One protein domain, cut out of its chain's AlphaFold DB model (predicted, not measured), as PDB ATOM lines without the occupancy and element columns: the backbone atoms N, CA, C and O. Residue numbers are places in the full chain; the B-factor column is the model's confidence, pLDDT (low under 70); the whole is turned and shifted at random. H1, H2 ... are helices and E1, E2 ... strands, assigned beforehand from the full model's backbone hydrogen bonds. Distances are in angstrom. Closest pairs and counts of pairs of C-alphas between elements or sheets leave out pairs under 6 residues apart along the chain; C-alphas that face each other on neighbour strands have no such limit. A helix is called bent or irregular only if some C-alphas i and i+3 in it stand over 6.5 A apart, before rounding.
ATOM      1  N   LYS A  43     171.397 142.449 106.223       88.19
ATOM      2  CA  LYS A  43     170.237 142.700 105.361       88.19
ATOM      3  C   LYS A  43     170.223 141.717 104.196       88.19
ATOM      4  O   LYS A  43     171.270 141.304 103.698       88.19
ATOM      5  N   GLY A  44     169.036 141.424 103.664       85.94
ATOM      6  CA  GLY A  44     168.903 140.616 102.444       85.94
ATOM      7  C   GLY A  44     169.681 141.193 101.252       85.94
ATOM      8  O   GLY A  44     170.246 140.439 100.460       85.94
ATOM      9  N   SER A  45     169.797 142.525 101.167       88.81
ATOM     10  CA  SER A  45     170.628 143.216 100.172       88.81
ATOM     11  C   SER A  45     172.112 142.879 100.297       88.81
ATOM     12  O   SER A  45     172.787 142.699  99.282       88.81
ATOM     13  N   ASP A  46     172.610 142.759 101.528       88.38
ATOM     14  CA  ASP A  46     174.013 142.460 101.813       88.38
ATOM     15  C   ASP A  46     174.333 141.017 101.418       88.38
ATOM     16  O   ASP A  46     175.412 140.738 100.900       88.38
ATOM     17  N   ILE A  47     173.361 140.111 101.575       88.88
ATOM     18  CA  ILE A  47     173.459 138.721 101.123       88.88
ATOM     19  C   ILE A  47     173.439 138.650  99.590       88.88
ATOM     20  O   ILE A  47     174.310 138.008  99.003       88.88
ATOM     21  N   ASP A  48     172.489 139.307  98.913       88.56
ATOM     22  CA  ASP A  48     172.388 139.275  97.439       88.56
ATOM     23  C   ASP A  48     173.641 139.866  96.770       88.56
ATOM     24  O   ASP A  48     174.134 139.336  95.768       88.56
ATOM     25  N   TYR A  49     174.202 140.926  97.362       90.19
ATOM     26  CA  TYR A  49     175.459 141.526  96.925       90.19
ATOM     27  C   TYR A  49     176.672 140.655  97.278       90.19
ATOM     28  O   TYR A  49     177.462 140.302  96.399       90.19
ATOM     29  N   GLY A  50     176.808 140.268  98.546       89.25
ATOM     30  CA  GLY A  50     177.975 139.571  99.082       89.25
ATOM     31  C   GLY A  50     178.165 138.161  98.526       89.25
ATOM     32  O   GLY A  50     179.293 137.755  98.244       89.25
ATOM     33  N   THR A  51     177.072 137.441  98.270       92.31
ATOM     34  CA  THR A  51     177.119 136.131  97.595       92.31
ATOM     35  C   THR A  51     177.445 136.241  96.105       92.31
ATOM     36  O   THR A  51     177.840 135.258  95.484       92.31
ATOM     37  N   GLY A  52     177.299 137.425  95.506       92.38
ATOM     38  CA  GLY A  52     177.450 137.635  94.070       92.38
ATOM     39  C   GLY A  52     176.227 137.226  93.244       92.38
ATOM     40  O   GLY A  52     176.295 137.250  92.012       92.38
ATOM     41  N   ARG A  53     175.108 136.879  93.893       92.69
ATOM     42  CA  ARG A  53     173.864 136.470  93.226       92.69
ATOM     43  C   ARG A  53     173.305 137.582  92.344       92.69
ATOM     44  O   ARG A  53     172.903 137.313  91.211       92.69
ATOM     45  N   ARG A  54     173.362 138.833  92.815       93.00
ATOM     46  CA  ARG A  54     172.993 140.015  92.024       93.00
ATOM     47  C   ARG A  54     173.754 140.081  90.700       93.00
ATOM     48  O   ARG A  54     173.142 140.242  89.648       93.00
ATOM     49  N   TYR A  55     175.074 139.906  90.746       93.12
ATOM     50  CA  TYR A  55     175.925 139.961  89.557       93.12
ATOM     51  C   TYR A  55     175.627 138.831  88.575       93.12
ATOM     52  O   TYR A  55     175.574 139.081  87.374       93.12
ATOM     53  N   LEU A  56     175.417 137.607  89.070       94.25
ATOM     54  CA  LEU A  56     175.043 136.480  88.217       94.25
ATOM     55  C   LEU A  56     173.713 136.765  87.509       94.25
ATOM     56  O   LEU A  56     173.645 136.661  86.290       94.25
ATOM     57  N   ARG A  57     172.696 137.224  88.250       93.50
ATOM     58  CA  ARG A  57     171.375 137.580  87.711       93.50
ATOM     59  C   ARG A  57     171.453 138.678  86.649       93.50
ATOM     60  O   ARG A  57     170.905 138.522  85.562       93.50
ATOM     61  N   GLU A  58     172.143 139.780  86.941       93.88
ATOM     62  CA  GLU A  58     172.328 140.876  85.982       93.88
ATOM     63  C   GLU A  58     173.071 140.409  84.727       93.88
ATOM     64  O   GLU A  58     172.705 140.784  83.615       93.88
ATOM     65  N   HIS A  59     174.090 139.565  84.889       93.38
ATOM     66  CA  HIS A  59     174.854 139.018  83.779       93.38
ATOM     67  C   HIS A  59     174.003 138.105  82.890       93.38
ATOM     68  O   HIS A  59     173.956 138.317  81.681       93.38
ATOM     69  N   THR A  60     173.275 137.153  83.482       92.75
ATOM     70  CA  THR A  60     172.348 136.279  82.754       92.75
ATOM     71  C   THR A  60     171.299 137.103  82.008       92.75
ATOM     72  O   THR A  60     171.076 136.877  80.824       92.75
ATOM     73  N   ASN A  61     170.720 138.124  82.647       92.38
ATOM     74  CA  ASN A  61     169.733 139.002  82.013       92.38
ATOM     75  C   ASN A  61     170.304 139.811  80.842       92.38
ATOM     76  O   ASN A  61     169.591 140.064  79.874       92.38
ATOM     77  N   ARG A  62     171.574 140.228  80.908       92.69
ATOM     78  CA  ARG A  62     172.246 140.886  79.777       92.69
ATOM     79  C   ARG A  62     172.452 139.917  78.618       92.69
ATOM     80  O   ARG A  62     172.180 140.291  77.485       92.69
ATOM     81  N   LEU A  63     172.880 138.685  78.900       91.62
ATOM     82  CA  LEU A  63     173.075 137.661  77.870       91.62
ATOM     83  C   LEU A  63     171.759 137.296  77.178       91.62
ATOM     84  O   LEU A  63     171.707 137.305  75.955       91.62
ATOM     85  N   LYS A  64     170.676 137.107  77.943       91.19
ATOM     86  CA  LYS A  64     169.335 136.865  77.386       91.19
ATOM     87  C   LYS A  64     168.875 137.951  76.414       91.19
ATOM     88  O   LYS A  64     168.070 137.670  75.541       91.19
ATOM     89  N   LYS A  65     169.348 139.192  76.578       90.50
ATOM     90  CA  LYS A  65     168.960 140.342  75.748       90.50
ATOM     91  C   LYS A  65     169.857 140.570  74.528       90.50
ATOM     92  O   LYS A  65     169.537 141.459  73.748       90.50
ATOM     93  N   LYS A  66     170.972 139.844  74.400       84.38
ATOM     94  CA  LYS A  66     172.007 140.119  73.395       84.38
ATOM     95  C   LYS A  66     171.676 139.536  72.017       84.38
ATOM     96  O   LYS A  66     171.814 140.252  71.036       84.38
ATOM     97  N   ASP A  67     171.214 138.288  71.967       76.25
ATOM     98  CA  ASP A  67     170.928 137.568  70.716       76.25
ATOM     99  C   ASP A  67     169.447 137.735  70.350       76.25
ATOM    100  O   ASP A  67     168.638 136.838  70.578       76.25
ATOM    101  N   ASP A  68     169.062 138.949  69.942       78.06
ATOM    102  CA  ASP A  68     167.690 139.341  69.555       78.06
ATOM    103  C   ASP A  68     166.587 138.983  70.559       78.06
ATOM    104  O   ASP A  68     165.399 138.948  70.247       78.06
ATOM    105  N   ARG A  69     166.973 138.767  71.820       86.50
ATOM    106  CA  ARG A  69     166.082 138.286  72.882       86.50
ATOM    107  C   ARG A  69     165.489 136.902  72.590       86.50
ATOM    108  O   ARG A  69     164.485 136.555  73.204       86.50
ATOM    109  N   ARG A  70     166.133 136.086  71.746       89.75
ATOM    110  CA  ARG A  70     165.693 134.729  71.383       89.75
ATOM    111  C   ARG A  70     165.429 133.859  72.610       89.75
ATOM    112  O   ARG A  70     164.343 133.319  72.758       89.75
ATOM    113  N   ILE A  71     166.375 133.807  73.546       90.88
ATOM    114  CA  ILE A  71     166.220 133.038  74.795       90.88
ATOM    115  C   ILE A  71     165.068 133.572  75.653       90.88
ATOM    116  O   ILE A  71     164.362 132.800  76.290       90.88
ATOM    117  N   LEU A  72     164.860 134.889  75.670       92.12
ATOM    118  CA  LEU A  72     163.763 135.496  76.423       92.12
ATOM    119  C   LEU A  72     162.396 135.158  75.807       92.12
ATOM    120  O   LEU A  72     161.441 134.953  76.547       92.12
ATOM    121  N   GLN A  73     162.307 135.109  74.475       91.31
ATOM    122  CA  GLN A  73     161.104 134.681  73.756       91.31
ATOM    123  C   GLN A  73     160.815 133.206  74.021       91.31
ATOM    124  O   GLN A  73     159.718 132.890  74.455       91.31
ATOM    125  N   LEU A  74     161.822 132.340  73.892       90.12
ATOM    126  CA  LEU A  74     161.685 130.914  74.186       90.12
ATOM    127  C   LEU A  74     161.202 130.655  75.615       90.12
ATOM    128  O   LEU A  74     160.307 129.851  75.832       90.12
ATOM    129  N   GLU A  75     161.756 131.359  76.602       90.69
ATOM    130  CA  GLU A  75     161.272 131.260  77.983       90.69
ATOM    131  C   GLU A  75     159.822 131.713  78.130       90.69
ATOM    132  O   GLU A  75     159.066 131.094  78.876       90.69
ATOM    133  N   ALA A  76     159.438 132.785  77.433       90.38
ATOM    134  CA  ALA A  76     158.063 133.252  77.436       90.38
ATOM    135  C   ALA A  76     157.137 132.202  76.813       90.38
ATOM    136  O   ALA A  76     156.124 131.878  77.423       90.38
ATOM    137  N   ASP A  77     157.508 131.633  75.667       88.06
ATOM    138  CA  ASP A  77     156.728 130.635  74.934       88.06
ATOM    139  C   ASP A  77     156.552 129.348  75.750       88.06
ATOM    140  O   ASP A  77     155.421 128.909  75.951       88.06
ATOM    141  N   LEU A  78     157.622 128.829  76.365       86.56
ATOM    142  CA  LEU A  78     157.532 127.673  77.267       86.56
ATOM    143  C   LEU A  78     156.742 127.962  78.550       86.56
ATOM    144  O   LEU A  78     156.215 127.038  79.163       86.56
ATOM    145  N   SER A  79     156.665 129.226  78.980       86.94
ATOM    146  CA  SER A  79     155.862 129.615  80.145       86.94
ATOM    147  C   SER A  79     154.368 129.759  79.844       86.94
ATOM    148  O   SER A  79     153.580 129.831  80.787       86.94
ATOM    149  N   ARG A  80     153.968 129.805  78.561       85.25
ATOM    150  CA  ARG A  80     152.557 129.973  78.167       85.25
ATOM    151  C   ARG A  80     151.718 128.765  78.552       85.25
ATOM    152  O   ARG A  80     150.627 128.938  79.084       85.25
ATOM    153  N   ILE A  81     152.230 127.564  78.289       83.06
ATOM    154  CA  ILE A  81     151.511 126.323  78.557       83.06
ATOM    155  C   ILE A  81     152.024 125.740  79.872       83.06
ATOM    156  O   ILE A  81     153.140 125.227  79.975       83.06
ATOM    157  N   ASN A  82     151.197 125.845  80.908       82.75
ATOM    158  CA  ASN A  82     151.484 125.259  82.206       82.75
ATOM    159  C   ASN A  82     150.945 123.828  82.247       82.75
ATOM    160  O   ASN A  82     149.733 123.640  82.273       82.75
ATOM    161  N   LEU A  83     151.841 122.843  82.346       83.75
ATOM    162  CA  LEU A  83     151.499 121.417  82.397       83.75
ATOM    163  C   LEU A  83     150.444 121.082  83.468       83.75
ATOM    164  O   LEU A  83     149.622 120.198  83.272       83.75
ATOM    165  N   SER A  84     150.433 121.807  84.592       85.88
ATOM    166  CA  SER A  84     149.449 121.587  85.666       85.88
ATOM    167  C   SER A  84     148.030 122.067  85.344       85.88
ATOM    168  O   SER A  84     147.096 121.700  86.052       85.88
ATOM    169  N   ALA A  85     147.869 122.887  84.306       85.38
ATOM    170  CA  ALA A  85     146.593 123.441  83.862       85.38
ATOM    171  C   ALA A  85     146.107 122.837  82.532       85.38
ATOM    172  O   ALA A  85     145.046 123.228  82.055       85.38
ATOM    173  N   VAL A  86     146.867 121.909  81.940       87.50
ATOM    174  CA  VAL A  86     146.505 121.229  80.690       87.50
ATOM    175  C   VAL A  86     145.300 120.325  80.930       87.50
ATOM    176  O   VAL A  86     145.287 119.536  81.876       87.50
ATOM    177  N   THR A  87     144.289 120.441  80.068       87.75
ATOM    178  CA  THR A  87     143.049 119.651  80.181       87.75
ATOM    179  C   THR A  87     142.757 118.809  78.945       87.75
ATOM    180  O   THR A  87     142.086 117.783  79.067       87.75
ATOM    181  N   SER A  88     143.290 119.191  77.778       91.75
ATOM    182  CA  SER A  88     143.153 118.445  76.523       91.75
ATOM    183  C   SER A  88     144.424 117.667  76.164       91.75
ATOM    184  O   SER A  88     145.536 118.062  76.507       91.75
ATOM    185  N   ILE A  89     144.258 116.566  75.424       90.56
ATOM    186  CA  ILE A  89     145.372 115.794  74.846       90.56
ATOM    187  C   ILE A  89     146.106 116.626  73.783       90.56
ATOM    188  O   ILE A  89     147.321 116.546  73.675       90.56
ATOM    189  N   GLU A  90     145.383 117.464  73.039       91.19
ATOM    190  CA  GLU A  90     145.951 118.331  71.997       91.19
ATOM    191  C   GLU A  90     146.880 119.396  72.601       91.19
ATOM    192  O   GLU A  90     147.982 119.620  72.113       91.19
ATOM    193  N   GLU A  91     146.473 119.993  73.725       88.88
ATOM    194  CA  GLU A  91     147.293 120.942  74.492       88.88
ATOM    195  C   GLU A  91     148.549 120.275  75.076       88.88
ATOM    196  O   GLU A  91     149.595 120.914  75.214       88.88
ATOM    197  N   LEU A  92     148.451 118.991  75.436       90.44
ATOM    198  CA  LEU A  92     149.583 118.216  75.936       90.44
ATOM    199  C   LEU A  92     150.605 117.935  74.828       90.44
ATOM    200  O   LEU A  92     151.802 118.077  75.069       90.44
ATOM    201  N   ASP A  93     150.137 117.578  73.632       91.44
ATOM    202  CA  ASP A  93     150.979 117.323  72.456       91.44
ATOM    203  C   ASP A  93     151.682 118.609  71.982       91.44
ATOM    204  O   ASP A  93     152.885 118.623  71.702       91.44
ATOM    205  N   GLU A  94     150.966 119.740  72.000       88.81
ATOM    206  CA  GLU A  94     151.538 121.060  71.723       88.81
ATOM    207  C   GLU A  94     152.601 121.450  72.765       88.81
ATOM    208  O   GLU A  94     153.663 121.977  72.418       88.81
ATOM    209  N   TRP A  95     152.356 121.175  74.051       89.75
ATOM    210  CA  TRP A  95     153.351 121.396  75.099       89.75
ATOM    211  C   TRP A  95     154.594 120.530  74.897       89.75
ATOM    212  O   TRP A  95     155.712 121.044  74.974       89.75
ATOM    213  N   GLU A  96     154.412 119.233  74.638       90.31
ATOM    214  CA  GLU A  96     155.508 118.284  74.447       90.31
ATOM    215  C   GLU A  96     156.380 118.701  73.259       90.31
ATOM    216  O   GLU A  96     157.598 118.841  73.405       90.31
ATOM    217  N   THR A  97     155.756 119.001  72.122       89.81
ATOM    218  CA  THR A  97     156.452 119.445  70.910       89.81
ATOM    219  C   THR A  97     157.256 120.719  71.173       89.81
ATOM    220  O   THR A  97     158.464 120.750  70.925       89.81
ATOM    221  N   ASN A  98     156.638 121.732  71.791       88.06
ATOM    222  CA  ASN A  98     157.319 122.980  72.148       88.06
ATOM    223  C   ASN A  98     158.505 122.756  73.105       88.06
ATOM    224  O   ASN A  98     159.555 123.391  72.961       88.06
ATOM    225  N   GLN A  99     158.373 121.850  74.080       87.50
ATOM    226  CA  GLN A  99     159.478 121.504  74.977       87.50
ATOM    227  C   GLN A  99     160.627 120.847  74.216       87.50
ATOM    228  O   GLN A  99     161.774 121.261  74.386       87.50
ATOM    229  N   PHE A 100     160.353 119.850  73.375       88.50
ATOM    230  CA  PHE A 100     161.395 119.124  72.649       88.50
ATOM    231  C   PHE A 100     162.131 120.000  71.633       88.50
ATOM    232  O   PHE A 100     163.365 119.948  71.572       88.50
ATOM    233  N   GLU A 101     161.409 120.832  70.884       89.25
ATOM    234  CA  GLU A 101     161.998 121.725  69.883       89.25
ATOM    235  C   GLU A 101     162.963 122.736  70.512       89.25
ATOM    236  O   GLU A 101     164.062 122.973  70.000       89.25
ATOM    237  N   HIS A 102     162.596 123.311  71.660       88.62
ATOM    238  CA  HIS A 102     163.353 124.401  72.278       88.62
ATOM    239  C   HIS A 102     164.287 123.959  73.413       88.62
ATOM    240  O   HIS A 102     165.152 124.737  73.839       88.62
ATOM    241  N   ALA A 103     164.189 122.707  73.879       88.19
ATOM    242  CA  ALA A 103     165.011 122.175  74.967       88.19
ATOM    243  C   ALA A 103     166.509 122.327  74.694       88.19
ATOM    244  O   ALA A 103     167.268 122.712  75.587       88.19
ATOM    245  N   ASN A 104     166.951 122.050  73.465       91.12
ATOM    246  CA  ASN A 104     168.366 122.126  73.113       91.12
ATOM    247  C   ASN A 104     168.897 123.562  73.157       91.12
ATOM    248  O   ASN A 104     169.965 123.779  73.730       91.12
ATOM    249  N   GLU A 105     168.161 124.541  72.626       90.75
ATOM    250  CA  GLU A 105     168.567 125.955  72.647       90.75
ATOM    251  C   GLU A 105     168.683 126.476  74.091       90.75
ATOM    252  O   GLU A 105     169.710 127.041  74.484       90.75
ATOM    253  N   ILE A 106     167.673 126.209  74.928       91.00
ATOM    254  CA  ILE A 106     167.686 126.616  76.340       91.00
ATOM    255  C   ILE A 106     168.807 125.916  77.104       91.00
ATOM    256  O   ILE A 106     169.539 126.552  77.875       91.00
ATOM    257  N   ARG A 107     168.991 124.612  76.876       92.31
ATOM    258  CA  ARG A 107     170.054 123.841  77.518       92.31
ATOM    259  C   ARG A 107     171.426 124.370  77.126       92.31
ATOM    260  O   ARG A 107     172.268 124.546  78.005       92.31
ATOM    261  N   GLN A 108     171.652 124.656  75.845       92.69
ATOM    262  CA  GLN A 108     172.907 125.228  75.362       92.69
ATOM    263  C   GLN A 108     173.191 126.580  76.011       92.69
ATOM    264  O   GLN A 108     174.327 126.822  76.410       92.69
ATOM    265  N   PHE A 109     172.181 127.431  76.197       92.81
ATOM    266  CA  PHE A 109     172.353 128.704  76.890       92.81
ATOM    267  C   PHE A 109     172.756 128.507  78.363       92.81
ATOM    268  O   PHE A 109     173.845 128.928  78.775       92.81
ATOM    269  N   TYR A 110     171.914 127.831  79.153       91.62
ATOM    270  CA  TYR A 110     172.088 127.708  80.608       91.62
ATOM    271  C   TYR A 110     173.245 126.803  81.024       91.62
ATOM    272  O   TYR A 110     173.917 127.081  82.020       91.62
ATOM    273  N   HIS A 111     173.505 125.750  80.252       93.06
ATOM    274  CA  HIS A 111     174.587 124.800  80.496       93.06
ATOM    275  C   HIS A 111     175.791 125.023  79.577       93.06
ATOM    276  O   HIS A 111     176.678 124.170  79.510       93.06
ATOM    277  N   SER A 112     175.874 126.177  78.904       93.56
ATOM    278  CA  SER A 112     177.093 126.566  78.194       93.56
ATOM    279  C   SER A 112     178.293 126.540  79.139       93.56
ATOM    280  O   SER A 112     178.201 126.865  80.327       93.56
ATOM    281  N   SER A 113     179.470 126.233  78.596       95.00
ATOM    282  CA  SER A 113     180.729 126.279  79.351       95.00
ATOM    283  C   SER A 113     180.968 127.652  79.996       95.00
ATOM    284  O   SER A 113     181.497 127.747  81.106       95.00
ATOM    285  N   HIS A 114     180.534 128.723  79.330       92.62
ATOM    286  CA  HIS A 114     180.587 130.082  79.848       92.62
ATOM    287  C   HIS A 114     179.680 130.272  81.074       92.62
ATOM    288  O   HIS A 114     180.157 130.744  82.112       92.62
ATOM    289  N   MET A 115     178.410 129.857  80.996       93.94
ATOM    290  CA  MET A 115     177.487 129.926  82.132       93.94
ATOM    291  C   MET A 115     177.936 129.032  83.286       93.94
ATOM    292  O   MET A 115     177.978 129.495  84.423       93.94
ATOM    293  N   ALA A 116     178.396 127.812  83.005       93.94
ATOM    294  CA  ALA A 116     178.933 126.903  84.016       93.94
ATOM    295  C   ALA A 116     180.108 127.526  84.793       93.94
ATOM    296  O   ALA A 116     180.156 127.468  86.024       93.94
ATOM    297  N   ARG A 117     181.035 128.205  84.101       94.94
ATOM    298  CA  ARG A 117     182.137 128.943  84.747       94.94
ATOM    299  C   ARG A 117     181.624 130.075  85.639       94.94
ATOM    300  O   ARG A 117     182.150 130.258  86.738       94.94
ATOM    301  N   LYS A 118     180.616 130.834  85.197       94.31
ATOM    302  CA  LYS A 118     180.010 131.918  85.991       94.31
ATOM    303  C   LYS A 118     179.293 131.390  87.231       94.31
ATOM    304  O   LYS A 118     179.483 131.954  88.309       94.31
ATOM    305  N   THR A 119     178.552 130.294  87.106       93.75
ATOM    306  CA  THR A 119     177.898 129.618  88.233       93.75
ATOM    307  C   THR A 119     178.928 129.131  89.247       93.75
ATOM    308  O   THR A 119     178.824 129.469  90.423       93.75
ATOM    309  N   ARG A 120     180.008 128.481  88.798       95.31
ATOM    310  CA  ARG A 120     181.108 128.055  89.681       95.31
ATOM    311  C   ARG A 120     181.764 129.232  90.414       95.31
ATOM    312  O   ARG A 120     182.079 129.140  91.599       95.31
ATOM    313  N   GLN A 121     181.980 130.360  89.732       94.38
ATOM    314  CA  GLN A 121     182.503 131.576  90.373       94.38
ATOM    315  C   GLN A 121     181.546 132.119  91.440       94.38
ATOM    316  O   GLN A 121     182.000 132.558  92.500       94.38
ATOM    317  N   TYR A 122     180.242 132.097  91.165       95.19
ATOM    318  CA  TYR A 122     179.212 132.470  92.128       95.19
ATOM    319  C   TYR A 122     179.219 131.543  93.348       95.19
ATOM    320  O   TYR A 122     179.263 132.040  94.468       95.19
ATOM    321  N   GLU A 123     179.266 130.225  93.160       95.56
ATOM    322  CA  GLU A 123     179.313 129.248  94.256       95.56
ATOM    323  C   GLU A 123     180.520 129.472  95.173       95.56
ATOM    324  O   GLU A 123     180.374 129.547  96.392       95.56
ATOM    325  N   LEU A 124     181.705 129.685  94.594       95.50
ATOM    326  CA  LEU A 124     182.911 129.999  95.363       95.50
ATOM    327  C   LEU A 124     182.779 131.316  96.139       95.50
ATOM    328  O   LEU A 124     183.202 131.397  97.293       95.50
ATOM    329  N   LYS A 125     182.206 132.361  95.526       94.31
ATOM    330  CA  LYS A 125     181.962 133.641  96.209       94.31
ATOM    331  C   LYS A 125     180.946 133.491  97.336       94.31
ATOM    332  O   LYS A 125     181.191 134.009  98.422       94.31
ATOM    333  N   ARG A 126     179.857 132.761  97.093       94.94
ATOM    334  CA  ARG A 126     178.826 132.446  98.080       94.94
ATOM    335  C   ARG A 126     179.427 131.726  99.279       94.94
ATOM    336  O   ARG A 126     179.205 132.185 100.391       94.94
ATOM    337  N   ASN A 127     180.225 130.683  99.066       94.12
ATOM    338  CA  ASN A 127     180.849 129.941 100.165       94.12
ATOM    339  C   ASN A 127     181.776 130.851 100.984       94.12
ATOM    340  O   ASN A 127     181.583 130.999 102.182       94.12
ATOM    341  N   LYS A 128     182.667 131.605 100.323       94.94
ATOM    342  CA  LYS A 128     183.536 132.582 101.007       94.94
ATOM    343  C   LYS A 128     182.767 133.680 101.743       94.94
ATOM    344  O   LYS A 128     183.313 134.286 102.665       94.94
ATOM    345  N   PHE A 129     181.583 134.051 101.263       93.88
ATOM    346  CA  PHE A 129     180.725 135.024 101.931       93.88
ATOM    347  C   PHE A 129     180.093 134.413 103.177       93.88
ATOM    348  O   PHE A 129     180.185 135.024 104.233       93.88
ATOM    349  N   VAL A 130     179.535 133.205 103.071       89.94
ATOM    350  CA  VAL A 130     178.982 132.459 104.210       89.94
ATOM    351  C   VAL A 130     180.053 132.245 105.279       89.94
ATOM    352  O   VAL A 130     179.814 132.570 106.434       89.94
ATOM    353  N   ASP A 131     181.264 131.832 104.906       90.62
ATOM    354  CA  ASP A 131     182.363 131.642 105.862       90.62
ATOM    355  C   ASP A 131     182.715 132.936 106.608       90.62
ATOM    356  O   ASP A 131     182.930 132.937 107.824       90.62
ATOM    357  N   ARG A 132     182.745 134.064 105.885       90.81
ATOM    358  CA  ARG A 132     182.971 135.395 106.466       90.81
ATOM    359  C   ARG A 132     181.817 135.837 107.354       90.81
ATOM    360  O   ARG A 132     182.080 136.422 108.399       90.81
ATOM    361  N   LEU A 133     180.582 135.540 106.958       89.31
ATOM    362  CA  LEU A 133     179.378 135.832 107.727       89.31
ATOM    363  C   LEU A 133     179.423 135.097 109.064       89.31
ATOM    364  O   LEU A 133     179.443 135.744 110.103       89.31
ATOM    365  N   CYS A 134     179.595 133.775 109.028       83.69
ATOM    366  CA  CYS A 134     179.697 132.939 110.218       83.69
ATOM    367  C   CYS A 134     180.890 133.347 111.102       83.69
ATOM    368  O   CYS A 134     180.814 133.297 112.325       83.69
ATOM    369  N   SER A 135     182.015 133.761 110.508       84.56
ATOM    370  CA  SER A 135     183.168 134.276 111.261       84.56
ATOM    371  C   SER A 135     182.866 135.612 111.948       84.56
ATOM    372  O   SER A 135     183.209 135.796 113.115       84.56
ATOM    373  N   GLY A 136     182.193 136.531 111.251       84.88
ATOM    374  CA  GLY A 136     181.729 137.802 111.806       84.88
ATOM    375  C   GLY A 136     180.722 137.605 112.936       84.88
ATOM    376  O   GLY A 136     180.865 138.227 113.987       84.88
ATOM    377  N   GLU A 137     179.780 136.677 112.760       80.75
ATOM    378  CA  GLU A 137     178.846 136.250 113.804       80.75
ATOM    379  C   GLU A 137     179.612 135.753 115.027       80.75
ATOM    380  O   GLU A 137     179.440 136.305 116.111       80.75
ATOM    381  N   ARG A 138     180.541 134.799 114.861       77.56
ATOM    382  CA  ARG A 138     181.368 134.283 115.967       77.56
ATOM    383  C   ARG A 138     182.116 135.395 116.701       77.56
ATOM    384  O   ARG A 138     182.045 135.466 117.925       77.56
ATOM    385  N   LYS A 139     182.783 136.305 115.985       77.69
ATOM    386  CA  LYS A 139     183.478 137.446 116.609       77.69
ATOM    387  C   LYS A 139     182.524 138.349 117.389       77.69
ATOM    388  O   LYS A 139     182.859 138.775 118.487       77.69
ATOM    389  N   SER A 140     181.330 138.607 116.857       76.06
ATOM    390  CA  SER A 140     180.310 139.389 117.560       76.06
ATOM    391  C   SER A 140     179.798 138.683 118.819       76.06
ATOM    392  O   SER A 140     179.496 139.347 119.808       76.06
ATOM    393  N   CYS A 141     179.707 137.352 118.796       68.56
ATOM    394  CA  CYS A 141     179.251 136.549 119.929       68.56
ATOM    395  C   CYS A 141     180.273 136.525 121.070       68.56
ATOM    396  O   CYS A 141     179.884 136.609 122.231       68.56
ATOM    397  N   PHE A 142     181.567 136.423 120.757       65.38
ATOM    398  CA  PHE A 142     182.618 136.240 121.761       65.38
ATOM    399  C   PHE A 142     183.400 137.530 122.082       65.38
ATOM    400  O   PHE A 142     183.994 137.613 123.143       65.38
ATOM    401  N   GLY A 143     183.340 138.595 121.277       61.12
ATOM    402  CA  GLY A 143     184.158 139.802 121.498       61.12
ATOM    403  C   GLY A 143     185.668 139.544 121.337       61.12
ATOM    404  O   GLY A 143     186.094 138.407 121.161       61.12
ATOM    405  N   GLU A 144     186.492 140.597 121.363       55.97
ATOM    406  CA  GLU A 144     187.959 140.464 121.221       55.97
ATOM    407  C   GLU A 144     188.658 139.994 122.515       55.97
ATOM    408  O   GLU A 144     189.787 139.518 122.455       55.97
ATOM    409  N   GLU A 145     187.973 140.056 123.666       52.09
ATOM    410  CA  GLU A 145     188.546 139.828 125.008       52.09
ATOM    411  C   GLU A 145     187.850 138.717 125.829       52.09
ATOM    412  O   GLU A 145     188.011 138.666 127.048       52.09
ATOM    413  N   ALA A 146     187.035 137.832 125.237       50.53
ATOM    414  CA  ALA A 146     186.375 136.804 126.051       50.53
ATOM    415  C   ALA A 146     187.278 135.608 126.352       50.53
ATOM    416  O   ALA A 146     187.701 134.859 125.469       50.53
ATOM    417  N   ASP A 147     187.449 135.381 127.649       50.28
ATOM    418  CA  ASP A 147     187.838 134.113 128.239       50.28
ATOM    419  C   ASP A 147     186.924 132.999 127.680       50.28
ATOM    420  O   ASP A 147     185.702 133.023 127.870       50.28
ATOM    421  N   GLN A 148     187.496 132.027 126.955       54.06
ATOM    422  CA  GLN A 148     186.770 130.973 126.209       54.06
ATOM    423  C   GLN A 148     185.792 130.154 127.079       54.06
ATOM    424  O   GLN A 148     184.957 129.406 126.569       54.06
ATOM    425  N   ARG A 149     185.890 130.285 128.407       50.28
ATOM    426  CA  ARG A 149     185.075 129.588 129.404       50.28
ATOM    427  C   ARG A 149     183.666 130.169 129.575       50.28
ATOM    428  O   ARG A 149     182.772 129.424 129.977       50.28
ATOM    429  N   GLN A 150     183.415 131.438 129.237       54.66
ATOM    430  CA  GLN A 150     182.068 132.028 129.302       54.66
ATOM    431  C   GLN A 150     181.333 131.881 127.962       54.66
ATOM    432  O   GLN A 150     181.341 132.766 127.107       54.66
ATOM    433  N   LYS A 151     180.652 130.742 127.779       56.34
ATOM    434  CA  LYS A 151     179.710 130.540 126.666       56.34
ATOM    435  C   LYS A 151     178.548 131.541 126.798       56.34
ATOM    436  O   LYS A 151     177.639 131.312 127.597       56.34
ATOM    437  N   ARG A 152     178.572 132.639 126.031       58.88
ATOM    438  CA  ARG A 152     177.468 133.615 125.983       58.88
ATOM    439  C   ARG A 152     176.222 132.992 125.352       58.88
ATOM    440  O   ARG A 152     176.321 132.198 124.417       58.88
ATOM    441  N   LEU A 153     175.052 133.350 125.874       59.03
ATOM    442  CA  LEU A 153     173.771 132.949 125.297       59.03
ATOM    443  C   LEU A 153     173.556 133.693 123.974       59.03
ATOM    444  O   LEU A 153     173.807 134.896 123.885       59.03
ATOM    445  N   LEU A 154     173.090 132.976 122.951       62.44
ATOM    446  CA  LEU A 154     172.739 133.545 121.651       62.44
ATOM    447  C   LEU A 154     171.229 133.636 121.491       62.44
ATOM    448  O   LEU A 154     170.480 132.761 121.933       62.44
ATOM    449  N   MET A 155     170.809 134.712 120.835       64.12
ATOM    450  CA  MET A 155     169.432 134.973 120.452       64.12
ATOM    451  C   MET A 155     169.412 135.271 118.955       64.12
ATOM    452  O   MET A 155     169.862 136.325 118.512       64.12
ATOM    453  N   PHE A 156     168.917 134.314 118.180       63.62
ATOM    454  CA  PHE A 156     168.638 134.468 116.761       63.62
ATOM    455  C   PHE A 156     167.241 135.048 116.595       63.62
ATOM    456  O   PHE A 156     166.292 134.539 117.187       63.62
ATOM    457  N   VAL A 157     167.119 136.088 115.776       61.59
ATOM    458  CA  VAL A 157     165.844 136.713 115.415       61.59
ATOM    459  C   VAL A 157     165.780 136.794 113.894       61.59
ATOM    460  O   VAL A 157     166.641 137.423 113.280       61.59
ATOM    461  N   GLY A 158     164.786 136.158 113.274       58.19
ATOM    462  CA  GLY A 158     164.570 136.241 111.830       58.19
ATOM    463  C   GLY A 158     163.205 135.709 111.402       58.19
ATOM    464  O   GLY A 158     162.452 135.175 112.212       58.19
ATOM    465  N   ASP A 159     162.908 135.811 110.106       53.34
ATOM    466  CA  ASP A 159     161.593 135.465 109.532       53.34
ATOM    467  C   ASP A 159     161.192 133.990 109.723       53.34
ATOM    468  O   ASP A 159     160.023 133.640 109.601       53.34
ATOM    469  N   ARG A 160     162.152 133.110 110.037       50.94
ATOM    470  CA  ARG A 160     161.911 131.690 110.353       50.94
ATOM    471  C   ARG A 160     161.746 131.405 111.853       50.94
ATOM    472  O   ARG A 160     161.775 130.243 112.248       50.94
ATOM    473  N   GLY A 161     161.580 132.442 112.672       51.12
ATOM    474  CA  GLY A 161     161.364 132.347 114.115       51.12
ATOM    475  C   GLY A 161     162.546 132.838 114.956       51.12
ATOM    476  O   GLY A 161     163.588 133.253 114.440       51.12
ATOM    477  N   LEU A 162     162.366 132.794 116.279       45.97
ATOM    478  CA  LEU A 162     163.417 133.063 117.259       45.97
ATOM    479  C   LEU A 162     164.062 131.759 117.743       45.97
ATOM    480  O   LEU A 162     163.366 130.852 118.191       45.97
ATOM    481  N   GLY A 163     165.394 131.694 117.716       50.44
ATOM    482  CA  GLY A 163     166.170 130.631 118.363       50.44
ATOM    483  C   GLY A 163     166.927 131.207 119.552       50.44
ATOM    484  O   GLY A 163     167.800 132.047 119.357       50.44
ATOM    485  N   ILE A 164     166.595 130.804 120.781       49.56
ATOM    486  CA  ILE A 164     167.181 131.383 122.000       49.56
ATOM    487  C   ILE A 164     167.833 130.286 122.841       49.56
ATOM    488  O   ILE A 164     167.267 129.212 123.019       49.56
ATOM    489  N   GLY A 165     169.022 130.566 123.378       45.78
ATOM    490  CA  GLY A 165     169.694 129.693 124.345       45.78
ATOM    491  C   GLY A 165     170.600 128.623 123.734       45.78
ATOM    492  O   GLY A 165     171.190 127.832 124.468       45.78
ATOM    493  N   SER A 166     170.770 128.610 122.410       48.19
ATOM    494  CA  SER A 166     171.722 127.715 121.755       48.19
ATOM    495  C   SER A 166     173.152 128.114 122.122       48.19
ATOM    496  O   SER A 166     173.643 129.175 121.736       48.19
ATOM    497  N   ARG A 167     173.836 127.243 122.865       48.31
ATOM    498  CA  ARG A 167     175.297 127.262 122.960       48.31
ATOM    499  C   ARG A 167     175.824 126.656 121.663       48.31
ATOM    500  O   ARG A 167     175.416 125.554 121.312       48.31
ATOM    501  N   VAL A 168     176.704 127.358 120.950       50.72
ATOM    502  CA  VAL A 168     177.428 126.737 119.833       50.72
ATOM    503  C   VAL A 168     178.313 125.646 120.435       50.72
ATOM    504  O   VAL A 168     179.219 125.941 121.215       50.72
ATOM    505  N   GLU A 169     177.993 124.388 120.149       41.50
ATOM    506  CA  GLU A 169     178.891 123.263 120.395       41.50
ATOM    507  C   GLU A 169     179.728 123.007 119.145       41.50
ATOM    508  O   GLU A 169     179.231 123.132 118.026       41.50
ATOM    509  N   GLY A 170     180.999 122.667 119.347       43.97
ATOM    510  CA  GLY A 170     181.981 122.546 118.273       43.97
ATOM    511  C   GLY A 170     182.853 123.793 118.165       43.97
ATOM    512  O   GLY A 170     182.530 124.739 117.446       43.97
ATOM    513  N   PHE A 171     183.961 123.758 118.900       38.69
ATOM    514  CA  PHE A 171     185.210 124.390 118.492       38.69
ATOM    515  C   PHE A 171     186.116 123.286 117.960       38.69
ATOM    516  O   PHE A 171     186.123 122.209 118.602       38.69
TER     517      PHE A 171
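What this domain is: This is residues 43 to 171 of the 171 residues of an uncharacterized protein of Parasitella parasitica (UniProt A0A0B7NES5). The domain is a long, open L of helices: the longest helix, H5, makes one arm, and the helical hairpin of H3 and H4 makes the other, with H4 and H5 meeting near their ends. H2 runs beside the first part of H5, which it meets near one end, H1 only just meets H5 farther along, with its last residue, Gly 50, closest to Phe 129, and from the far end of H5 a long link leads to a small hairpin of strands, E1 and E2. Residues 143 to 149 and residues 157 to 162 stick out. The printed part has 129 residues, with H1, H2, H3, H4, H5, E1 and E2 in chain order; the class is mostly helix, and the two-stranded sheet, E1 - E2, is antiparallel. The whole is extended, with a radius of gyration of the C-alphas of 23.0 A and spans of 70 by 35 by 23 A.

How they stand to each other: E1, residues 155 to 158, and E2, residues 161 to 164, form a hairpin, antiparallel at 173 degrees, with N 156 and O 163 at 2.8 A and N 161 and O 158 at 2.9 A, within hydrogen-bond range. E2 is apart from H5, residues 113 to 142. With residues 53 to 56 alone, H2, residues 53 to 64, touches H5 at a shallow tilt of 16 degrees, opposite ways; their closest C-alphas, those of Arg 53 and Tyr 122, are 6.8 A apart. H1, residues 44 to 50, only just touches H5, with 3 pairs of C-alphas within 8 A, the closest being those of Gly 50 and Phe 129 at 6.0 A. H3, residues 70 to 80, and H4, residues 89 to 110, form a helical hairpin at a shallow tilt of 30 degrees, with the closest C-alphas, those of Ile 71 and Ile 106, 6.8 A apart. H4 and H5 are close but not clearly touching, about perpendicular at 78 degrees; the closest C-alphas are those of Phe 109 and Met 115, 7.4 A. Each O i to N i+4 pair is within hydrogen-bond range in H1, H2, H3 and H5, and 16 of 18 are in H4.

Where its parts are: H5 spans 43.6 A, from C-alpha 113 at (180.729, 126.279, 79.351) to C-alpha 142 at (182.618, 136.240, 121.761). H4 spans 29.8 A and is irregular, with C-alphas 101 and 104 7.2 A apart and a kink of 46 degrees near residue 104. H2 spans 16.5 A, H3 15.5 A, E1 10.0 A, E2 9.8 A and H1 9.7 A, beginning at C-alpha 44, (168.903, 140.616, 102.444).

The domain as a whole: The two C-alphas farthest apart, those of Glu 90 and Asp 147, are 71.9 A apart. The printed part has no cut, and the link from H5 to E1 is long, with 12 residues. Mean pLDDT of the printed part is 81.1; residues 141 to 171 are under 70.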